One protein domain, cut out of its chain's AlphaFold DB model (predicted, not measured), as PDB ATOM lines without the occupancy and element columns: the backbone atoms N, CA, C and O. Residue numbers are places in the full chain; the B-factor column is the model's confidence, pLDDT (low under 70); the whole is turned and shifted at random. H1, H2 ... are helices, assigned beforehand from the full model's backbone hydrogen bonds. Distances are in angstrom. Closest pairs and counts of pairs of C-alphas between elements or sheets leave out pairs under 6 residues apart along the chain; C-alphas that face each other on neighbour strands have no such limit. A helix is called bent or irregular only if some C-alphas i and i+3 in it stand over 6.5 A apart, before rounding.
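Overview. This is residues 106 to 149 of the 347 residues of an uncharacterized protein of Malus baccata (UniProt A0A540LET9). One long, nearly straight helix, H1, sticks out as an arm with its residues 106 to 131, and after it the chain turns off into a small hook made of a loop and one short helix, H2. H1 makes most of the length, and there is no second long part beside it. The printed part has 44 residues with two named helices, H1 then H2, and no named strand; its class is all helix. The whole is extended, with a radius of gyration of the C-alphas of 16.4 A, and the C-alphas span 50 by 20 by 7 A.

Arrangement. Start at Gly 106, where H1, residues 106 to 132, begins; its residues 106 to 131 stand free. Go on through the short link of 8 residues to H2, residues 141 to 147. H1 and H2 are apart, but only just: their closest C-alphas are 8.2 A from each other. Residues 135 to 141, of which 141 belongs to H2, also stand free. In both H1 and H2 every O i to N i+4 pair is within hydrogen-bond range.

Along the chain. Find C-alpha 106 at (317.744, 275.018, 420.037); from there H1 runs 38.5 A to C-alpha 132 at (323.596, 244.901, 396.757), and it is not bent. Look next at C-alpha 141, where H2 begins; it runs 10.0 A to C-alpha 147 at (331.658, 245.716, 387.938).

Size, cuts and confidence. The two C-alphas farthest apart, those of Gly 106 and Asp 139, are 49.9 A from each other. The first and last printed C-alphas, of Gly 106 and Arg 149, are 42.5 A apart. The printed part has no cut and no long link. The mean pLDDT of the printed part is 85.6, and no printed residue is under 70.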
ATOM      1  N   GLY A 106     317.609 275.163 421.493       87.44
ATOM      2  CA  GLY A 106     317.744 275.018 420.037       87.44
ATOM      3  C   GLY A 106     318.949 274.178 419.586       87.44
ATOM      4  O   GLY A 106     318.953 273.688 418.460       87.44
ATOM      5  N   ALA A 107     319.949 273.970 420.451       85.25
ATOM      6  CA  ALA A 107     321.047 273.033 420.212       85.25
ATOM      7  C   ALA A 107     320.603 271.569 420.398       85.25
ATOM      8  O   ALA A 107     320.931 270.719 419.574       85.25
ATOM      9  N   TYR A 108     319.794 271.273 421.422       89.00
ATOM     10  CA  TYR A 108     319.244 269.929 421.627       89.00
ATOM     11  C   TYR A 108     318.229 269.556 420.536       89.00
ATOM     12  O   TYR A 108     318.270 268.435 420.036       89.00
ATOM     13  N   LYS A 109     317.383 270.501 420.084       88.75
ATOM     14  CA  LYS A 109     316.470 270.256 418.945       88.75
ATOM     15  C   LYS A 109     317.237 269.913 417.655       88.75
ATOM     16  O   LYS A 109     316.817 269.016 416.932       88.75
ATOM     17  N   ARG A 110     318.399 270.541 417.407       87.81
ATOM     18  CA  ARG A 110     319.307 270.149 416.308       87.81
ATOM     19  C   ARG A 110     319.898 268.754 416.513       87.81
ATOM     20  O   ARG A 110     319.836 267.960 415.586       87.81
ATOM     21  N   LYS A 111     320.397 268.432 417.712       88.94
ATOM     22  CA  LYS A 111     320.977 267.110 418.005       88.94
ATOM     23  C   LYS A 111     319.971 265.966 417.823       88.94
ATOM     24  O   LYS A 111     320.343 264.919 417.306       88.94
ATOM     25  N   LEU A 112     318.698 266.166 418.177       86.56
ATOM     26  CA  LEU A 112     317.637 265.194 417.882       86.56
ATOM     27  C   LEU A 112     317.436 264.992 416.372       86.56
ATOM     28  O   LEU A 112     317.347 263.855 415.918       86.56
ATOM     29  N   ALA A 113     317.391 266.075 415.589       88.19
ATOM     30  CA  ALA A 113     317.242 265.997 414.134       88.19
ATOM     31  C   ALA A 113     318.465 265.353 413.449       88.19
ATOM     32  O   ALA A 113     318.313 264.580 412.507       88.19
ATOM     33  N   GLU A 114     319.667 265.627 413.952       91.12
ATOM     34  CA  GLU A 114     320.927 265.017 413.516       91.12
ATOM     35  C   GLU A 114     320.961 263.510 413.814       91.12
ATOM     36  O   GLU A 114     321.266 262.717 412.925       91.12
ATOM     37  N   GLN A 115     320.562 263.095 415.023       84.12
ATOM     38  CA  GLN A 115     320.432 261.679 415.383       84.12
ATOM     39  C   GLN A 115     319.368 260.960 414.542       84.12
ATOM     40  O   GLN A 115     319.610 259.839 414.098       84.12
ATOM     41  N   ALA A 116     318.227 261.604 414.271       91.88
ATOM     42  CA  ALA A 116     317.192 261.054 413.398       91.88
ATOM     43  C   ALA A 116     317.683 260.891 411.948       91.88
ATOM     44  O   ALA A 116     317.476 259.835 411.356       91.88
ATOM     45  N   LYS A 117     318.391 261.890 411.395       91.62
ATOM     46  CA  LYS A 117     319.009 261.790 410.062       91.62
ATOM     47  C   LYS A 117     320.041 260.665 410.007       91.62
ATOM     48  O   LYS A 117     320.029 259.900 409.054       91.62
ATOM     49  N   CYS A 118     320.909 260.561 411.014       85.81
ATOM     50  CA  CYS A 118     321.941 259.528 411.088       85.81
ATOM     51  C   CYS A 118     321.328 258.115 411.113       85.81
ATOM     52  O   CYS A 118     321.709 257.266 410.318       85.81
ATOM     53  N   ALA A 119     320.299 257.894 411.940       90.50
ATOM     54  CA  ALA A 119     319.599 256.610 412.014       90.50
ATOM     55  C   ALA A 119     318.856 256.238 410.712       90.50
ATOM     56  O   ALA A 119     318.791 255.060 410.356       90.50
ATOM     57  N   GLU A 120     318.307 257.221 409.991       90.56
ATOM     58  CA  GLU A 120     317.682 256.999 408.681       90.56
ATOM     59  C   GLU A 120     318.728 256.745 407.580       90.56
ATOM     60  O   GLU A 120     318.522 255.908 406.705       90.56
ATOM     61  N   GLU A 121     319.885 257.408 407.648       88.75
ATOM     62  CA  GLU A 121     321.022 257.198 406.744       88.75
ATOM     63  C   GLU A 121     321.642 255.801 406.935       88.75
ATOM     64  O   GLU A 121     321.881 255.104 405.947       88.75
ATOM     65  N   ASP A 122     321.781 255.333 408.180       89.75
ATOM     66  CA  ASP A 122     322.169 253.953 408.503       89.75
ATOM     67  C   ASP A 122     321.137 252.928 407.999       89.75
ATOM     68  O   ASP A 122     321.517 251.905 407.430       89.75
ATOM     69  N   ARG A 123     319.829 253.198 408.132       92.81
ATOM     70  CA  ARG A 123     318.772 252.325 407.584       92.81
ATOM     71  C   ARG A 123     318.781 252.275 406.060       92.81
ATOM     72  O   ARG A 123     318.681 251.193 405.482       92.81
ATOM     73  N   LEU A 124     318.936 253.419 405.398       88.88
ATOM     74  CA  LEU A 124     319.038 253.495 403.942       88.88
ATOM     75  C   LEU A 124     320.309 252.794 403.435       88.88
ATOM     76  O   LEU A 124     320.281 252.134 402.394       88.88
ATOM     77  N   ARG A 125     321.408 252.881 404.194       85.69
ATOM     78  CA  ARG A 125     322.640 252.134 403.939       85.69
ATOM     79  C   ARG A 125     322.437 250.626 404.097       85.69
ATOM     80  O   ARG A 125     322.817 249.897 403.189       85.69
ATOM     81  N   GLN A 126     321.802 250.164 405.175       87.94
ATOM     82  CA  GLN A 126     321.473 248.745 405.379       87.94
ATOM     83  C   GLN A 126     320.597 248.203 404.243       87.94
ATOM     84  O   GLN A 126     320.895 247.148 403.690       87.94
ATOM     85  N   LEU A 127     319.571 248.954 403.828       87.25
ATOM     86  CA  LEU A 127     318.704 248.577 402.707       87.25
ATOM     87  C   LEU A 127     319.476 248.522 401.376       87.25
ATOM     88  O   LEU A 127     319.209 247.667 400.533       87.25
ATOM     89  N   ARG A 128     320.464 249.407 401.184       84.19
ATOM     90  CA  ARG A 128     321.369 249.354 400.031       84.19
ATOM     91  C   ARG A 128     322.291 248.137 400.085       84.19
ATOM     92  O   ARG A 128     322.408 247.457 399.074       84.19
ATOM     93  N   GLU A 129     322.913 247.861 401.227       86.31
ATOM     94  CA  GLU A 129     323.799 246.708 401.421       86.31
ATOM     95  C   GLU A 129     323.032 245.386 401.242       86.31
ATOM     96  O   GLU A 129     323.515 244.501 400.545       86.31
ATOM     97  N   GLU A 130     321.790 245.285 401.726       86.38
ATOM     98  CA  GLU A 130     320.888 244.159 401.443       86.38
ATOM     99  C   GLU A 130     320.506 244.051 399.959       86.38
ATOM    100  O   GLU A 130     320.476 242.953 399.405       86.38
ATOM    101  N   LYS A 131     320.232 245.173 399.287       81.38
ATOM    102  CA  LYS A 131     319.884 245.187 397.859       81.38
ATOM    103  C   LYS A 131     321.109 244.978 396.954       81.38
ATOM    104  O   LYS A 131     320.944 244.659 395.777       81.38
ATOM    105  N   ASP A 132     322.328 245.159 397.458       80.69
ATOM    106  CA  ASP A 132     323.596 244.901 396.757       80.69
ATOM    107  C   ASP A 132     324.230 243.538 397.153       80.69
ATOM    108  O   ASP A 132     325.143 243.076 396.469       80.69
ATOM    109  N   ASP A 133     323.681 242.838 398.157       84.06
ATOM    110  CA  ASP A 133     324.050 241.480 398.590       84.06
ATOM    111  C   ASP A 133     323.862 240.441 397.469       84.06
ATOM    112  O   ASP A 133     322.753 240.162 397.008       84.06
ATOM    113  N   VAL A 134     324.970 239.833 397.041       78.06
ATOM    114  CA  VAL A 134     324.999 238.828 395.968       78.06
ATOM    115  C   VAL A 134     324.313 237.520 396.388       78.06
ATOM    116  O   VAL A 134     323.758 236.835 395.535       78.06
ATOM    117  N   THR A 135     324.282 237.179 397.681       79.19
ATOM    118  CA  THR A 135     323.694 235.915 398.170       79.19
ATOM    119  C   THR A 135     322.167 235.887 398.087       79.19
ATOM    120  O   THR A 135     321.571 234.814 397.996       79.19
ATOM    121  N   LYS A 136     321.528 237.064 398.063       85.81
ATOM    122  CA  LYS A 136     320.069 237.230 397.953       85.81
ATOM    123  C   LYS A 136     319.578 237.304 396.502       85.81
ATOM    124  O   LYS A 136     318.371 237.230 396.257       85.81
ATOM    125  N   LYS A 137     320.484 237.445 395.527       84.81
ATOM    126  CA  LYS A 137     320.152 237.603 394.101       84.81
ATOM    127  C   LYS A 137     320.091 236.257 393.388       84.81
ATOM    128  O   LYS A 137     320.869 235.349 393.655       84.81
ATOM    129  N   LYS A 138     319.150 236.142 392.445       83.94
ATOM    130  CA  LYS A 138     318.935 234.934 391.624       83.94
ATOM    131  C   LYS A 138     319.591 235.002 390.241       83.94
ATOM    132  O   LYS A 138     319.540 234.020 389.511       83.94
ATOM    133  N   ASP A 139     320.164 236.148 389.884       83.62
ATOM    134  CA  ASP A 139     320.776 236.411 388.584       83.62
ATOM    135  C   ASP A 139     322.075 237.219 388.757       83.62
ATOM    136  O   ASP A 139     322.193 238.052 389.660       83.62
ATOM    137  N   LEU A 140     323.055 236.954 387.892       84.31
ATOM    138  CA  LEU A 140     324.400 237.534 387.917       84.31
ATOM    139  C   LEU A 140     324.474 238.903 387.222       84.31
ATOM    140  O   LEU A 140     325.469 239.612 387.377       84.31
ATOM    141  N   THR A 141     323.438 239.296 386.478       85.06
ATOM    142  CA  THR A 141     323.349 240.569 385.740       85.06
ATOM    143  C   THR A 141     323.758 241.791 386.578       85.06
ATOM    144  O   THR A 141     324.574 242.603 386.139       85.06
ATOM    145  N   ASP A 142     323.288 241.883 387.825       84.19
ATOM    146  CA  ASP A 142     323.628 242.972 388.756       84.19
ATOM    147  C   ASP A 142     325.120 243.020 389.133       84.19
ATOM    148  O   ASP A 142     325.681 244.102 389.313       84.19
ATOM    149  N   PHE A 143     325.780 241.862 389.244       81.56
ATOM    150  CA  PHE A 143     327.212 241.780 389.547       81.56
ATOM    151  C   PHE A 143     328.041 242.355 388.391       81.56
ATOM    152  O   PHE A 143     328.943 243.164 388.619       81.56
ATOM    153  N   TYR A 144     327.690 242.014 387.147       83.44
ATOM    154  CA  TYR A 144     328.354 242.553 385.960       83.44
ATOM    155  C   TYR A 144     328.080 244.050 385.760       83.44
ATOM    156  O   TYR A 144     329.015 244.800 385.475       83.44
ATOM    157  N   PHE A 145     326.847 244.521 385.991       82.38
ATOM    158  CA  PHE A 145     326.548 245.957 385.952       82.38
ATOM    159  C   PHE A 145     327.298 246.748 387.028       82.38
ATOM    160  O   PHE A 145     327.774 247.845 386.740       82.38
ATOM    161  N   ASN A 146     327.446 246.216 388.245       82.25
ATOM    162  CA  ASN A 146     328.233 246.884 389.281       82.25
ATOM    163  C   ASN A 146     329.732 246.896 388.934       82.25
ATOM    164  O   ASN A 146     330.387 247.928 389.068       82.25
ATOM    165  N   LEU A 147     330.269 245.791 388.400       80.12
ATOM    166  CA  LEU A 147     331.658 245.716 387.938       80.12
ATOM    167  C   LEU A 147     331.962 246.773 386.860       80.12
ATOM    168  O   LEU A 147     332.979 247.456 386.950       80.12
ATOM    169  N   GLN A 148     331.039 246.983 385.915       77.69
ATOM    170  CA  GLN A 148     331.138 248.009 384.864       77.69
ATOM    171  C   GLN A 148     330.936 249.457 385.371       77.69
ATOM    172  O   GLN A 148     331.108 250.404 384.605       77.69
ATOM    173  N   ARG A 149     330.562 249.657 386.643       77.69
ATOM    174  CA  ARG A 149     330.370 250.975 387.287       77.69
ATOM    175  C   ARG A 149     331.450 251.314 388.319       77.69
ATOM    176  O   ARG A 149     331.455 252.421 388.850       77.69
TER     177      ARG A 149